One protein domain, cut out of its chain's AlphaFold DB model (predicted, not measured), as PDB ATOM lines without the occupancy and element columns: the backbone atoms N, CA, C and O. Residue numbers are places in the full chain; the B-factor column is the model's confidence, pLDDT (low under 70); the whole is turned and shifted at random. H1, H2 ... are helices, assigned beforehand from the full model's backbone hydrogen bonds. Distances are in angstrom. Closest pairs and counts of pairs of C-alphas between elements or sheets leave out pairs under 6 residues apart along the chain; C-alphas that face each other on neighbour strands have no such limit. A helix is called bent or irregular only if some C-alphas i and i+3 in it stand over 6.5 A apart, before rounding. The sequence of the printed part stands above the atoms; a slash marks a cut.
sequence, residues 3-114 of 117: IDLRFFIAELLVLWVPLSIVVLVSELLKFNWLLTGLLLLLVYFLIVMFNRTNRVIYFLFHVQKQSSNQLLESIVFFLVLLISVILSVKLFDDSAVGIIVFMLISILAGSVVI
ATOM      1  N   ILE A   3      56.743 -35.719 -20.389       77.81
ATOM      2  CA  ILE A   3      55.669 -36.496 -21.023       77.81
ATOM      3  C   ILE A   3      55.702 -37.910 -20.448       77.81
ATOM      4  O   ILE A   3      56.740 -38.572 -20.513       77.81
ATOM      5  N   ASP A   4      54.577 -38.387 -19.915       78.88
ATOM      6  CA  ASP A   4      54.422 -39.800 -19.568       78.88
ATOM      7  C   ASP A   4      54.243 -40.603 -20.858       78.88
ATOM      8  O   ASP A   4      53.148 -40.749 -21.403       78.88
ATOM      9  N   LEU A   5      55.366 -41.095 -21.372       75.94
ATOM     10  CA  LEU A   5      55.443 -41.747 -22.674       75.94
ATOM     11  C   LEU A   5      54.674 -43.079 -22.702       75.94
ATOM     12  O   LEU A   5      54.158 -43.472 -23.746       75.94
ATOM     13  N   ARG A   6      54.542 -43.757 -21.552       77.12
ATOM     14  CA  ARG A   6      53.764 -45.003 -21.440       77.12
ATOM     15  C   ARG A   6      52.275 -44.699 -21.551       77.12
ATOM     16  O   ARG A   6      51.567 -45.384 -22.284       77.12
ATOM     17  N   PHE A   7      51.829 -43.653 -20.860       73.69
ATOM     18  CA  PHE A   7      50.453 -43.179 -20.930       73.69
ATOM     19  C   PHE A   7      50.114 -42.629 -22.324       73.69
ATOM     20  O   PHE A   7      49.088 -42.994 -22.889       73.69
ATOM     21  N   PHE A   8      51.023 -41.858 -22.929       78.19
ATOM     22  CA  PHE A   8      50.881 -41.342 -24.292       78.19
ATOM     23  C   PHE A   8      50.704 -42.457 -25.329       78.19
ATOM     24  O   PHE A   8      49.768 -42.412 -26.120       78.19
ATOM     25  N   ILE A   9      51.572 -43.479 -25.321       77.81
ATOM     26  CA  ILE A   9      51.473 -44.602 -26.267       77.81
ATOM     27  C   ILE A   9      50.163 -45.372 -26.066       77.81
ATOM     28  O   ILE A   9      49.539 -45.781 -27.047       77.81
ATOM     29  N   ALA A  10      49.725 -45.560 -24.819       76.56
ATOM     30  CA  ALA A  10      48.468 -46.240 -24.528       76.56
ATOM     31  C   ALA A  10      47.258 -45.454 -25.066       76.56
ATOM     32  O   ALA A  10      46.411 -46.030 -25.748       76.56
ATOM     33  N   GLU A  11      47.197 -44.140 -24.831       74.25
ATOM     34  CA  GLU A  11      46.152 -43.281 -25.401       74.25
ATOM     35  C   GLU A  11      46.219 -43.229 -26.932       74.25
ATOM     36  O   GLU A  11      45.185 -43.291 -27.599       74.25
ATOM     37  N   LEU A  12      47.418 -43.205 -27.518       79.12
ATOM     38  CA  LEU A  12      47.591 -43.244 -28.968       79.12
ATOM     39  C   LEU A  12      46.997 -44.531 -29.571       79.12
ATOM     40  O   LEU A  12      46.226 -44.477 -30.526       79.12
ATOM     41  N   LEU A  13      47.328 -45.696 -29.012       78.44
ATOM     42  CA  LEU A  13      46.909 -46.985 -29.568       78.44
ATOM     43  C   LEU A  13      45.432 -47.298 -29.316       78.44
ATOM     44  O   LEU A  13      44.766 -47.842 -30.192       78.44
ATOM     45  N   VAL A  14      44.925 -46.975 -28.128       72.94
ATOM     46  CA  VAL A  14      43.567 -47.359 -27.710       72.94
ATOM     47  C   VAL A  14      42.530 -46.305 -28.097       72.94
ATOM     48  O   VAL A  14      41.374 -46.654 -28.322       72.94
ATOM     49  N   LEU A  15      42.915 -45.026 -28.195       74.75
ATOM     50  CA  LEU A  15      41.985 -43.934 -28.502       74.75
ATOM     51  C   LEU A  15      42.268 -43.308 -29.860       74.75
ATOM     52  O   LEU A  15      41.368 -43.291 -30.697       74.75
ATOM     53  N   TRP A  16      43.488 -42.815 -30.098       81.81
ATOM     54  CA  TRP A  16      43.771 -42.065 -31.325       81.81
ATOM     55  C   TRP A  16      43.540 -42.915 -32.573       81.81
ATOM     56  O   TRP A  16      42.750 -42.531 -33.427       81.81
ATOM     57  N   VAL A  17      44.167 -44.096 -32.652       77.44
ATOM     58  CA  VAL A  17      44.080 -44.953 -33.843       77.44
ATOM     59  C   VAL A  17      42.625 -45.337 -34.164       77.44
ATOM     60  O   VAL A  17      42.199 -45.091 -35.297       77.44
ATOM     61  N   PRO A  18      41.813 -45.865 -33.223       77.62
ATOM     62  CA  PRO A  18      40.419 -46.193 -33.518       77.62
ATOM     63  C   PRO A  18      39.570 -44.972 -33.878       77.62
ATOM     64  O   PRO A  18      38.778 -45.043 -34.816       77.62
ATOM     65  N   LEU A  19      39.740 -43.843 -33.182       78.31
ATOM     66  CA  LEU A  19      38.966 -42.629 -33.452       78.31
ATOM     67  C   LEU A  19      39.312 -42.021 -34.812       78.31
ATOM     68  O   LEU A  19      38.407 -41.630 -35.544       78.31
ATOM     69  N   SER A  20      40.589 -41.994 -35.188       80.44
ATOM     70  CA  SER A  20      41.022 -41.554 -36.514       80.44
ATOM     71  C   SER A  20      40.433 -42.430 -37.617       80.44
ATOM     72  O   SER A  20      39.945 -41.900 -38.611       80.44
ATOM     73  N   ILE A  21      40.399 -43.755 -37.428       80.00
ATOM     74  CA  ILE A  21      39.751 -44.671 -38.378       80.00
ATOM     75  C   ILE A  21      38.250 -44.380 -38.469       80.00
ATOM     76  O   ILE A  21      37.722 -44.294 -39.572       80.00
ATOM     77  N   VAL A  22      37.559 -44.189 -37.341       79.12
ATOM     78  CA  VAL A  22      36.125 -43.854 -37.336       79.12
ATOM     79  C   VAL A  22      35.862 -42.536 -38.060       79.12
ATOM     80  O   VAL A  22      34.910 -42.468 -38.835       79.12
ATOM     81  N   VAL A  23      36.700 -41.516 -37.859       77.38
ATOM     82  CA  VAL A  23      36.595 -40.227 -38.561       77.38
ATOM     83  C   VAL A  23      36.780 -40.410 -40.070       77.38
ATOM     84  O   VAL A  23      35.939 -39.927 -40.819       77.38
ATOM     85  N   LEU A  24      37.781 -41.176 -40.516       80.25
ATOM     86  CA  LEU A  24      38.027 -41.453 -41.942       80.25
ATOM     87  C   LEU A  24      36.936 -42.318 -42.594       80.25
ATOM     88  O   LEU A  24      36.528 -42.071 -43.725       80.25
ATOM     89  N   VAL A  25      36.450 -43.352 -41.901       79.06
ATOM     90  CA  VAL A  25      35.359 -44.212 -42.396       79.06
ATOM     91  C   VAL A  25      34.075 -43.418 -42.496       79.06
ATOM     92  O   VAL A  25      33.352 -43.527 -43.482       79.06
ATOM     93  N   SER A  26      33.809 -42.603 -41.480       74.19
ATOM     94  CA  SER A  26      32.713 -41.660 -41.538       74.19
ATOM     95  C   SER A  26      32.926 -40.775 -42.774       74.19
ATOM     96  O   SER A  26      31.984 -40.688 -43.564       74.19
ATOM     97  N   GLU A  27      34.120 -40.178 -42.948       74.88
ATOM     98  CA  GLU A  27      34.656 -39.526 -44.161       74.88
ATOM     99  C   GLU A  27      33.924 -39.935 -45.436       74.88
ATOM    100  O   GLU A  27      33.115 -39.241 -46.063       74.88
ATOM    101  N   LEU A  28      34.216 -41.191 -45.742       79.62
ATOM    102  CA  LEU A  28      33.795 -41.911 -46.925       79.62
ATOM    103  C   LEU A  28      32.268 -42.041 -47.040       79.62
ATOM    104  O   LEU A  28      31.736 -42.089 -48.147       79.62
ATOM    105  N   LEU A  29      31.555 -42.076 -45.915       80.25
ATOM    106  CA  LEU A  29      30.101 -42.235 -45.827       80.25
ATOM    107  C   LEU A  29      29.321 -40.907 -45.872       80.25
ATOM    108  O   LEU A  29      28.091 -40.942 -45.862       80.25
ATOM    109  N   LYS A  30      29.989 -39.743 -45.944       75.38
ATOM    110  CA  LYS A  30      29.353 -38.404 -46.015       75.38
ATOM    111  C   LYS A  30      28.404 -38.072 -44.842       75.38
ATOM    112  O   LYS A  30      27.453 -37.307 -45.008       75.38
ATOM    113  N   PHE A  31      28.652 -38.628 -43.655       70.69
ATOM    114  CA  PHE A  31      27.950 -38.257 -42.419       70.69
ATOM    115  C   PHE A  31      28.222 -36.803 -41.989       70.69
ATOM    116  O   PHE A  31      29.145 -36.156 -42.467       70.69
ATOM    117  N   ASN A  32      27.415 -36.248 -41.079       67.50
ATOM    118  CA  ASN A  32      27.597 -34.867 -40.621       67.50
ATOM    119  C   ASN A  32      28.815 -34.740 -39.672       67.50
ATOM    120  O   ASN A  32      28.728 -35.004 -38.469       67.50
ATOM    121  N   TRP A  33      29.954 -34.349 -40.248       62.06
ATOM    122  CA  TRP A  33      31.308 -34.312 -39.671       62.06
ATOM    123  C   TRP A  33      31.427 -33.569 -38.350       62.06
ATOM    124  O   TRP A  33      31.972 -34.084 -37.376       62.06
ATOM    125  N   LEU A  34      30.899 -32.349 -38.316       62.97
ATOM    126  CA  LEU A  34      31.140 -31.410 -37.228       62.97
ATOM    127  C   LEU A  34      30.433 -31.857 -35.946       62.97
ATOM    128  O   LEU A  34      31.017 -31.811 -34.865       62.97
ATOM    129  N   LEU A  35      29.208 -32.372 -36.086       65.69
ATOM    130  CA  LEU A  35      28.454 -32.949 -34.979       65.69
ATOM    131  C   LEU A  35      29.136 -34.220 -34.464       65.69
ATOM    132  O   LEU A  35      29.302 -34.372 -33.260       65.69
ATOM    133  N   THR A  36      29.562 -35.104 -35.370       66.25
ATOM    134  CA  THR A  36      30.180 -36.395 -35.025       66.25
ATOM    135  C   THR A  36      31.521 -36.196 -34.317       66.25
ATOM    136  O   THR A  36      31.766 -36.807 -33.278       66.25
ATOM    137  N   GLY A  37      32.350 -35.274 -34.816       65.88
ATOM    138  CA  GLY A  37      33.607 -34.877 -34.189       65.88
ATOM    139  C   GLY A  37      33.402 -34.284 -32.797       65.88
ATOM    140  O   GLY A  37      34.056 -34.729 -31.861       65.88
ATOM    141  N   LEU A  38      32.451 -33.354 -32.628       67.25
ATOM    142  CA  LEU A  38      32.095 -32.778 -31.321       67.25
ATOM    143  C   LEU A  38      31.589 -33.829 -30.328       67.25
ATOM    144  O   LEU A  38      31.960 -33.788 -29.157       67.25
ATOM    145  N   LEU A  39      30.762 -34.772 -30.783       68.06
ATOM    146  CA  LEU A  39      30.226 -35.845 -29.945       68.06
ATOM    147  C   LEU A  39      31.337 -36.791 -29.484       68.06
ATOM    148  O   LEU A  39      31.405 -37.113 -28.300       68.06
ATOM    149  N   LEU A  40      32.246 -37.171 -30.386       67.31
ATOM    150  CA  LEU A  40      33.428 -37.969 -30.053       67.31
ATOM    151  C   LEU A  40      34.348 -37.236 -29.072       67.31
ATOM    152  O   LEU A  40      34.833 -37.844 -28.123       67.31
ATOM    153  N   LEU A  41      34.531 -35.927 -29.249       65.12
ATOM    154  CA  LEU A  41      35.295 -35.061 -28.350       65.12
ATOM    155  C   LEU A  41      34.687 -34.996 -26.951       65.12
ATOM    156  O   LEU A  41      35.400 -35.078 -25.953       65.12
ATOM    157  N   LEU A  42      33.365 -34.852 -26.876       66.62
ATOM    158  CA  LEU A  42      32.635 -34.772 -25.619       66.62
ATOM    159  C   LEU A  42      32.666 -36.121 -24.895       66.62
ATOM    160  O   LEU A  42      32.932 -36.162 -23.697       66.62
ATOM    161  N   VAL A  43      32.491 -37.226 -25.622       70.06
ATOM    162  CA  VAL A  43      32.664 -38.585 -25.089       70.06
ATOM    163  C   VAL A  43      34.103 -38.803 -24.616       70.06
ATOM    164  O   VAL A  43      34.300 -39.307 -23.516       70.06
ATOM    165  N   TYR A  44      35.109 -38.363 -25.375       68.06
ATOM    166  CA  TYR A  44      36.520 -38.443 -24.989       68.06
ATOM    167  C   TYR A  44      36.814 -37.635 -23.723       68.06
ATOM    168  O   TYR A  44      37.397 -38.162 -22.778       68.06
ATOM    169  N   PHE A  45      36.366 -36.381 -23.658       65.44
ATOM    170  CA  PHE A  45      36.517 -35.535 -22.476       65.44
ATOM    171  C   PHE A  45      35.857 -36.174 -21.252       65.44
ATOM    172  O   PHE A  45      36.466 -36.221 -20.184       65.44
ATOM    173  N   LEU A  46      34.649 -36.722 -21.413       66.12
ATOM    174  CA  LEU A  46      33.966 -37.457 -20.353       66.12
ATOM    175  C   LEU A  46      34.761 -38.694 -19.932       66.12
ATOM    176  O   LEU A  46      34.951 -38.873 -18.738       66.12
ATOM    177  N   ILE A  47      35.282 -39.501 -20.861       65.44
ATOM    178  CA  ILE A  47      36.109 -40.678 -20.548       65.44
ATOM    179  C   ILE A  47      37.377 -40.268 -19.792       65.44
ATOM    180  O   ILE A  47      37.688 -40.876 -18.773       65.44
ATOM    181  N   VAL A  48      38.085 -39.226 -20.234       61.88
ATOM    182  CA  VAL A  48      39.312 -38.736 -19.584       61.88
ATOM    183  C   VAL A  48      39.016 -38.185 -18.189       61.88
ATOM    184  O   VAL A  48      39.719 -38.523 -17.234       61.88
ATOM    185  N   MET A  49      37.964 -37.376 -18.035       59.84
ATOM    186  CA  MET A  49      37.536 -36.857 -16.733       59.84
ATOM    187  C   MET A  49      37.103 -37.994 -15.803       59.84
ATOM    188  O   MET A  49      37.545 -38.051 -14.658       59.84
ATOM    189  N   PHE A  50      36.318 -38.950 -16.303       60.66
ATOM    190  CA  PHE A  50      35.891 -40.118 -15.536       60.66
ATOM    191  C   PHE A  50      37.074 -41.022 -15.170       60.66
ATOM    192  O   PHE A  50      37.082 -41.558 -14.072       60.66
ATOM    193  N   ASN A  51      38.101 -41.142 -16.017       57.47
ATOM    194  CA  ASN A  51      39.342 -41.868 -15.723       57.47
ATOM    195  C   ASN A  51      40.180 -41.164 -14.638       57.47
ATOM    196  O   ASN A  51      40.750 -41.816 -13.764       57.47
ATOM    197  N   ARG A  52      40.220 -39.821 -14.640       58.09
ATOM    198  CA  ARG A  52      40.880 -39.030 -13.584       58.09
ATOM    199  C   ARG A  52      40.145 -39.120 -12.243       58.09
ATOM    200  O   ARG A  52      40.800 -39.149 -11.204       58.09
ATOM    201  N   THR A  53      38.812 -39.172 -12.251       54.88
ATOM    202  CA  THR A  53      37.989 -39.209 -11.028       54.88
ATOM    203  C   THR A  53      37.734 -40.629 -10.510       54.88
ATOM    204  O   THR A  53      37.626 -40.829  -9.303       54.88
ATOM    205  N   ASN A  54      37.645 -41.626 -11.390       46.56
ATOM    206  CA  ASN A  54      37.153 -42.965 -11.081       46.56
ATOM    207  C   ASN A  54      38.091 -44.040 -11.655       46.56
ATOM    208  O   ASN A  54      38.217 -44.216 -12.864       46.56
ATOM    209  N   ARG A  55      38.706 -44.838 -10.772       50.91
ATOM    210  CA  ARG A  55      39.678 -45.905 -11.103       50.91
ATOM    211  C   ARG A  55      39.087 -47.100 -11.878       50.91
ATOM    212  O   ARG A  55      39.723 -48.139 -11.952       50.91
ATOM    213  N   VAL A  56      37.876 -47.017 -12.429       40.31
ATOM    214  CA  VAL A  56      37.190 -48.158 -13.073       40.31
ATOM    215  C   VAL A  56      37.681 -48.383 -14.514       40.31
ATOM    216  O   VAL A  56      37.730 -49.516 -14.980       40.31
ATOM    217  N   ILE A  57      38.159 -47.334 -15.196       43.28
ATOM    218  CA  ILE A  57      38.713 -47.409 -16.568       43.28
ATOM    219  C   ILE A  57      40.222 -47.743 -16.567       43.28
ATOM    220  O   ILE A  57      40.849 -47.891 -17.613       43.28
ATOM    221  N   TYR A  58      40.810 -48.010 -15.397       47.53
ATOM    222  CA  TYR A  58      42.139 -48.627 -15.290       47.53
ATOM    223  C   TYR A  58      42.253 -49.930 -16.088       47.53
ATOM    224  O   TYR A  58      43.329 -50.289 -16.556       47.53
ATOM    225  N   PHE A  59      41.125 -50.624 -16.247       42.00
ATOM    226  CA  PHE A  59      41.045 -51.892 -16.950       42.00
ATOM    227  C   PHE A  59      41.374 -51.762 -18.448       42.00
ATOM    228  O   PHE A  59      42.007 -52.655 -19.002       42.00
ATOM    229  N   LEU A  60      41.019 -50.636 -19.086       47.97
ATOM    230  CA  LEU A  60      41.220 -50.410 -20.526       47.97
ATOM    231  C   LEU A  60      42.645 -49.964 -20.885       47.97
ATOM    232  O   LEU A  60      43.133 -50.330 -21.948       47.97
ATOM    233  N   PHE A  61      43.318 -49.209 -20.009       50.38
ATOM    234  CA  PHE A  61      44.649 -48.656 -20.300       50.38
ATOM    235  C   PHE A  61      45.788 -49.357 -19.561       50.38
ATOM    236  O   PHE A  61      46.927 -49.247 -19.999       50.38
ATOM    237  N   HIS A  62      45.520 -50.053 -18.446       54.19
ATOM    238  CA  HIS A  62      46.520 -50.712 -17.584       54.19
ATOM    239  C   HIS A  62      47.715 -49.823 -17.150       54.19
ATOM    240  O   HIS A  62      48.677 -50.313 -16.560       54.19
ATOM    241  N   VAL A  63      47.657 -48.512 -17.401       56.69
ATOM    242  CA  VAL A  63      48.712 -47.534 -17.126       56.69
ATOM    243  C   VAL A  63      48.091 -46.369 -16.366       56.69
ATOM    244  O   VAL A  63      47.168 -45.713 -16.850       56.69
ATOM    245  N   GLN A  64      48.593 -46.118 -15.158       58.12
ATOM    246  CA  GLN A  64      48.193 -44.968 -14.355       58.12
ATOM    247  C   GLN A  64      49.111 -43.797 -14.658       58.12
ATOM    248  O   GLN A  64      50.323 -43.913 -14.474       58.12
ATOM    249  N   LYS A  65      48.533 -42.657 -15.032       62.88
ATOM    250  CA  LYS A  65      49.282 -41.405 -15.063       62.88
ATOM    251  C   LYS A  65      49.634 -41.006 -13.628       62.88
ATOM    252  O   LYS A  65      48.739 -40.735 -12.820       62.88
ATOM    253  N   GLN A  66      50.924 -40.961 -13.304       62.72
ATOM    254  CA  GLN A  66      51.400 -40.422 -12.029       62.72
ATOM    255  C   GLN A  66      51.334 -38.891 -12.078       62.72
ATOM    256  O   GLN A  66      52.279 -38.224 -12.477       62.72
ATOM    257  N   SER A  67      50.177 -38.330 -11.722       60.06
ATOM    258  CA  SER A  67      49.974 -36.879 -11.684       60.06
ATOM    259  C   SER A  67      50.343 -36.311 -10.315       60.06
ATOM    260  O   SER A  67      49.781 -36.724  -9.299       60.06
ATOM    261  N   SER A  68      51.259 -35.343 -10.291       66.62
ATOM    262  CA  SER A  68      51.657 -34.600  -9.087       66.62
ATOM    263  C   SER A  68      50.877 -33.299  -8.887       66.62
ATOM    264  O   SER A  68      50.728 -32.856  -7.753       66.62
ATOM    265  N   ASN A  69      50.366 -32.684  -9.962       73.56
ATOM    266  CA  ASN A  69      49.638 -31.413  -9.898       73.56
ATOM    267  C   ASN A  69      48.423 -31.403 -10.849       73.56
ATOM    268  O   ASN A  69      48.391 -30.716 -11.873       73.56
ATOM    269  N   GLN A  70      47.409 -32.200 -10.496       70.31
ATOM    270  CA  GLN A  70      46.230 -32.492 -11.326       70.31
ATOM    271  C   GLN A  70      45.468 -31.247 -11.807       70.31
ATOM    272  O   GLN A  70      44.957 -31.226 -12.930       70.31
ATOM    273  N   LEU A  71      45.371 -30.210 -10.970       72.19
ATOM    274  CA  LEU A  71      44.609 -28.997 -11.280       72.19
ATOM    275  C   LEU A  71      45.322 -28.181 -12.368       72.19
ATOM    276  O   LEU A  71      44.713 -27.832 -13.379       72.19
ATOM    277  N   LEU A  72      46.634 -27.978 -12.218       73.38
ATOM    278  CA  LEU A  72      47.456 -27.279 -13.204       73.38
ATOM    279  C   LEU A  72      47.515 -28.041 -14.536       73.38
ATOM    280  O   LEU A  72      47.346 -27.440 -15.594       73.38
ATOM    281  N   GLU A  73      47.668 -29.367 -14.496       71.25
ATOM    282  CA  GLU A  73      47.618 -30.214 -15.695       71.25
ATOM    283  C   GLU A  73      46.269 -30.120 -16.422       71.25
ATOM    284  O   GLU A  73      46.227 -30.154 -17.648       71.25
ATOM    285  N   SER A  74      45.160 -29.986 -15.689       70.19
ATOM    286  CA  SER A  74      43.825 -29.811 -16.278       70.19
ATOM    287  C   SER A  74      43.662 -28.444 -16.949       70.19
ATOM    288  O   SER A  74      43.104 -28.371 -18.040       70.19
ATOM    289  N   ILE A  75      44.186 -27.374 -16.340       76.81
ATOM    290  CA  ILE A  75      44.171 -26.020 -16.921       76.81
ATOM    291  C   ILE A  75      45.004 -25.974 -18.205       76.81
ATOM    292  O   ILE A  75      44.538 -25.471 -19.226       76.81
ATOM    293  N   VAL A  76      46.223 -26.522 -18.171       77.88
ATOM    294  CA  VAL A  76      47.112 -26.566 -19.342       77.88
ATOM    295  C   VAL A  76      46.486 -27.399 -20.456       77.88
ATOM    296  O   VAL A  76      46.456 -26.957 -21.600       77.88
ATOM    297  N   PHE A  77      45.920 -28.559 -20.118       78.12
ATOM    298  CA  PHE A  77      45.183 -29.381 -21.072       78.12
ATOM    299  C   PHE A  77      44.042 -28.598 -21.728       78.12
ATOM    300  O   PHE A  77      43.934 -28.592 -22.950       78.12
ATOM    301  N   PHE A  78      43.235 -27.883 -20.941       76.06
ATOM    302  CA  PHE A  78      42.118 -27.100 -21.461       76.06
ATOM    303  C   PHE A  78      42.571 -25.965 -22.392       76.06
ATOM    304  O   PHE A  78      41.987 -25.776 -23.457       76.06
ATOM    305  N   LEU A  79      43.637 -25.240 -22.030       79.88
ATOM    306  CA  LEU A  79      44.207 -24.179 -22.868       79.88
ATOM    307  C   LEU A  79      44.719 -24.719 -24.206       79.88
ATOM    308  O   LEU A  79      44.414 -24.146 -25.252       79.88
ATOM    309  N   VAL A  80      45.465 -25.826 -24.177       81.00
ATOM    310  CA  VAL A  80      45.970 -26.465 -25.398       81.00
ATOM    311  C   VAL A  80      44.806 -26.932 -26.263       81.00
ATOM    312  O   VAL A  80      44.790 -26.637 -27.452       81.00
ATOM    313  N   LEU A  81      43.794 -27.561 -25.668       78.62
ATOM    314  CA  LEU A  81      42.606 -28.029 -26.377       78.62
ATOM    315  C   LEU A  81      41.886 -26.869 -27.085       78.62
ATOM    316  O   LEU A  81      41.566 -26.970 -28.267       78.62
ATOM    317  N   LEU A  82      41.712 -25.732 -26.411       77.88
ATOM    318  CA  LEU A  82      41.051 -24.554 -26.978       77.88
ATOM    319  C   LEU A  82      41.843 -23.958 -28.156       77.88
ATOM    320  O   LEU A  82      41.265 -23.642 -29.198       77.88
ATOM    321  N   ILE A  83      43.169 -23.870 -28.029       79.38
ATOM    322  CA  ILE A  83      44.060 -23.416 -29.108       79.38
ATOM    323  C   ILE A  83      44.027 -24.398 -30.286       79.38
ATOM    324  O   ILE A  83      43.941 -23.979 -31.441       79.38
ATOM    325  N   SER A  84      44.057 -25.702 -30.008       72.69
ATOM    326  CA  SER A  84      44.044 -26.746 -31.028       72.69
ATOM    327  C   SER A  84      42.747 -26.766 -31.828       72.69
ATOM    328  O   SER A  84      42.831 -26.944 -33.036       72.69
ATOM    329  N   VAL A  85      41.580 -26.530 -31.211       71.69
ATOM    330  CA  VAL A  85      40.304 -26.409 -31.947       71.69
ATOM    331  C   VAL A  85      40.343 -25.225 -32.915       71.69
ATOM    332  O   VAL A  85      39.933 -25.338 -34.068       71.69
ATOM    333  N   ILE A  86      40.854 -24.073 -32.470       74.81
ATOM    334  CA  ILE A  86      40.936 -22.877 -33.321       74.81
ATOM    335  C   ILE A  86      41.885 -23.125 -34.498       74.81
ATOM    336  O   ILE A  86      41.560 -22.778 -35.634       74.81
ATOM    337  N   LEU A  87      43.043 -23.737 -34.236       73.38
ATOM    338  CA  LEU A  87      44.023 -24.082 -35.264       73.38
ATOM    339  C   LEU A  87      43.474 -25.124 -36.239       73.38
ATOM    340  O   LEU A  87      43.639 -24.949 -37.441       73.38
ATOM    341  N   SER A  88      42.790 -26.164 -35.754       68.19
ATOM    342  CA  SER A  88      42.247 -27.213 -36.619       68.19
ATOM    343  C   SER A  88      41.176 -26.684 -37.568       68.19
ATOM    344  O   SER A  88      41.118 -27.118 -38.710       68.19
ATOM    345  N   VAL A  89      40.363 -25.722 -37.116       66.88
ATOM    346  CA  VAL A  89      39.323 -25.085 -37.939       66.88
ATOM    347  C   VAL A  89      39.910 -24.085 -38.942       66.88
ATOM    348  O   VAL A  89      39.342 -23.901 -40.013       66.88
ATOM    349  N   LYS A  90      41.023 -23.413 -38.616       70.69
ATOM    350  CA  LYS A  90      41.619 -22.380 -39.485       70.69
ATOM    351  C   LYS A  90      42.682 -22.881 -40.460       70.69
ATOM    352  O   LYS A  90      42.883 -22.226 -41.475       70.69
ATOM    353  N   LEU A  91      43.430 -23.927 -40.112       72.00
ATOM    354  CA  LEU A  91      44.616 -24.349 -40.870       72.00
ATOM    355  C   LEU A  91      44.358 -25.498 -41.840       72.00
ATOM    356  O   LEU A  91      45.175 -25.707 -42.733       72.00
ATOM    357  N   PHE A  92      43.274 -26.248 -41.661       72.56
ATOM    358  CA  PHE A  92      42.981 -27.407 -42.493       72.56
ATOM    359  C   PHE A  92      41.694 -27.166 -43.275       72.56
ATOM    360  O   PHE A  92      40.625 -27.030 -42.686       72.56
ATOM    361  N   ASP A  93      41.813 -27.140 -44.605       66.88
ATOM    362  CA  ASP A  93      40.660 -27.130 -45.517       66.88
ATOM    363  C   ASP A  93      39.878 -28.451 -45.429       66.88
ATOM    364  O   ASP A  93      38.659 -28.487 -45.604       66.88
ATOM    365  N   ASP A  94      40.588 -29.535 -45.112       74.25
ATOM    366  CA  ASP A  94      40.022 -30.843 -44.823       74.25
ATOM    367  C   ASP A  94      39.730 -30.976 -43.319       74.25
ATOM    368  O   ASP A  94      40.624 -31.093 -42.469       74.25
ATOM    369  N   SER A  95      38.439 -30.960 -42.993       70.94
ATOM    370  CA  SER A  95      37.962 -31.043 -41.614       70.94
ATOM    371  C   SER A  95      38.299 -32.371 -40.923       70.94
ATOM    372  O   SER A  95      38.504 -32.373 -39.707       70.94
ATOM    373  N   ALA A  96      38.404 -33.486 -41.653       74.50
ATOM    374  CA  ALA A  96      38.745 -34.780 -41.070       74.50
ATOM    375  C   ALA A  96      40.218 -34.815 -40.656       74.50
ATOM    376  O   ALA A  96      40.539 -35.205 -39.529       74.50
ATOM    377  N   VAL A  97      41.105 -34.304 -41.516       77.50
ATOM    378  CA  VAL A  97      42.528 -34.126 -41.188       77.50
ATOM    379  C   VAL A  97      42.688 -33.196 -39.985       77.50
ATOM    380  O   VAL A  97      43.420 -33.523 -39.047       77.50
ATOM    381  N   GLY A  98      41.948 -32.083 -39.953       76.88
ATOM    382  CA  GLY A  98      41.944 -31.156 -38.821       76.88
ATOM    383  C   GLY A  98      41.560 -31.828 -37.497       76.88
ATOM    384  O   GLY A  98      42.239 -31.629 -36.489       76.88
ATOM    385  N   ILE A  99      40.525 -32.674 -37.496       74.06
ATOM    386  CA  ILE A  99      40.067 -33.420 -36.310       74.06
ATOM    387  C   ILE A  99      41.104 -34.464 -35.865       74.06
ATOM    388  O   ILE A  99      41.371 -34.596 -34.671       74.06
ATOM    389  N   ILE A 100      41.730 -35.184 -36.799       79.56
ATOM    390  CA  ILE A 100      42.765 -36.186 -36.492       79.56
ATOM    391  C   ILE A 100      43.985 -35.536 -35.828       79.56
ATOM    392  O   ILE A 100      44.485 -36.030 -34.809       79.56
ATOM    393  N   VAL A 101      44.440 -34.410 -36.379       80.06
ATOM    394  CA  VAL A 101      45.557 -33.624 -35.836       80.06
ATOM    395  C   VAL A 101      45.184 -33.049 -34.470       80.06
ATOM    396  O   VAL A 101      45.961 -33.135 -33.521       80.06
ATOM    397  N   PHE A 102      43.969 -32.522 -34.339       81.62
ATOM    398  CA  PHE A 102      43.439 -32.018 -33.079       81.62
ATOM    399  C   PHE A 102      43.428 -33.090 -31.972       81.62
ATOM    400  O   PHE A 102      43.876 -32.833 -30.849       81.62
ATOM    401  N   MET A 103      42.957 -34.305 -32.278       78.00
ATOM    402  CA  MET A 103      42.945 -35.421 -31.327       78.00
ATOM    403  C   MET A 103      44.363 -35.810 -30.903       78.00
ATOM    404  O   MET A 103      44.599 -36.065 -29.723       78.00
ATOM    405  N   LEU A 104      45.317 -35.802 -31.840       81.81
ATOM    406  CA  LEU A 104      46.719 -36.101 -31.547       81.81
ATOM    407  C   LEU A 104      47.310 -35.096 -30.552       81.81
ATOM    408  O   LEU A 104      47.942 -35.488 -29.570       81.81
ATOM    409  N   ILE A 105      47.071 -33.798 -30.778       81.94
ATOM    410  CA  ILE A 105      47.544 -32.735 -29.882       81.94
ATOM    411  C   ILE A 105      46.877 -32.853 -28.508       81.94
ATOM    412  O   ILE A 105      47.539 -32.679 -27.485       81.94
ATOM    413  N   SER A 106      45.589 -33.203 -28.471       73.88
ATOM    414  CA  SER A 106      44.849 -33.405 -27.223       73.88
ATOM    415  C   SER A 106      45.429 -34.556 -26.396       73.88
ATOM    416  O   SER A 106      45.643 -34.393 -25.199       73.88
ATOM    417  N   ILE A 107      45.763 -35.691 -27.012       77.62
ATOM    418  CA  ILE A 107      46.414 -36.824 -26.326       77.62
ATOM    419  C   ILE A 107      47.816 -36.442 -25.842       77.62
ATOM    420  O   ILE A 107      48.190 -36.712 -24.699       77.62
ATOM    421  N   LEU A 108      48.577 -35.715 -26.663       79.94
ATOM    422  CA  LEU A 108      49.897 -35.230 -26.268       79.94
ATOM    423  C   LEU A 108      49.807 -34.304 -25.046       79.94
ATOM    424  O   LEU A 108      50.524 -34.507 -24.071       79.94
ATOM    425  N   ALA A 109      48.864 -33.360 -25.037       77.81
ATOM    426  CA  ALA A 109      48.592 -32.505 -23.883       77.81
ATOM    427  C   ALA A 109      48.105 -33.301 -22.660       77.81
ATOM    428  O   ALA A 109      48.485 -32.999 -21.529       77.81
ATOM    429  N   GLY A 110      47.289 -34.337 -22.874       71.25
ATOM    430  CA  GLY A 110      46.793 -35.235 -21.828       71.25
ATOM    431  C   GLY A 110      47.914 -35.998 -21.120       71.25
ATOM    432  O   GLY A 110      47.862 -36.172 -19.895       71.25
ATOM    433  N   SER A 111      48.960 -36.356 -21.869       76.56
ATOM    434  CA  SER A 111      50.136 -37.094 -21.397       76.56
ATOM    435  C   SER A 111      51.197 -36.255 -20.674       76.56
ATOM    436  O   SER A 111      52.114 -36.806 -20.065       76.56
ATOM    437  N   VAL A 112      51.069 -34.926 -20.678       78.38
ATOM    438  CA  VAL A 112      51.983 -34.028 -19.960       78.38
ATOM    439  C   VAL A 112      51.806 -34.173 -18.449       78.38
ATOM    440  O   VAL A 112      50.721 -33.932 -17.922       78.38
ATOM    441  N   VAL A 113      52.886 -34.483 -17.741       74.44
ATOM    442  CA  VAL A 113      52.974 -34.487 -16.276       74.44
ATOM    443  C   VAL A 113      53.702 -33.229 -15.814       74.44
ATOM    444  O   VAL A 113      54.775 -32.891 -16.328       74.44
ATOM    445  N   ILE A 114      53.131 -32.518 -14.839       73.12
ATOM    446  CA  ILE A 114      53.755 -31.334 -14.240       73.12
ATOM    447  C   ILE A 114      54.174 -31.663 -12.810       73.12
ATOM    448  O   ILE A 114      53.352 -31.676 -11.892       73.12
TER     449      ILE A 114
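This is residues 3 to 114 of the 117 residues of an uncharacterized protein of Apilactobacillus kunkeei EFB6 (UniProt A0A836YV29). Four long helices run lengthwise: H5 lies between bent H1 and H4, H2 runs along one side, and tiny H3 sits by H1a. The printed part has 112 residues, with five named helices and no named strand; its class is all helix, helices holding 88 of the 112 printed residues, and it is compact, with a radius of gyration of the C-alphas of 14.1 A and spans of 41 by 27 by 21 A.

H1, residues 5 to 29, assigned as one helix by its hydrogen bonds, is bent, C-alphas 14 and 17 being 6.6 A apart, into H1a, 5 to 14, and H1b, 17 to 29. H1b, H2, residues 33 to 53, and H5, residues 95 to 110, form a bundle, helices side by side. H5 touches H1b with residues 96 to 100 alone; the closest C-alphas, of Ser 20 and Ile 100, are 5.6 A apart. H4, residues 70 to 91, makes a hairpin with H5; the closest C-alphas, of Ser 88 and Gly 98, are 4.5 A apart. H3, residues 58 to 61, only just touches H1a, with 3 pairs of C-alphas within 8 A, the closest those of Ala 10 and Phe 61, 6.2 A. Every O i to N i+4 pair is within hydrogen-bond range in H1a, H1b, H2, H4 and H5; H3 is too short for one.

H1a begins at C-alpha 5 (55.443, -41.747, -22.674); H5 ends at C-alpha 110 (46.793, -35.235, -21.828). H2 measures 29.8 A, H4 30.7 A.

The printed part has no cut and no long link. Residues 44 to 68 are among those under pLDDT 70.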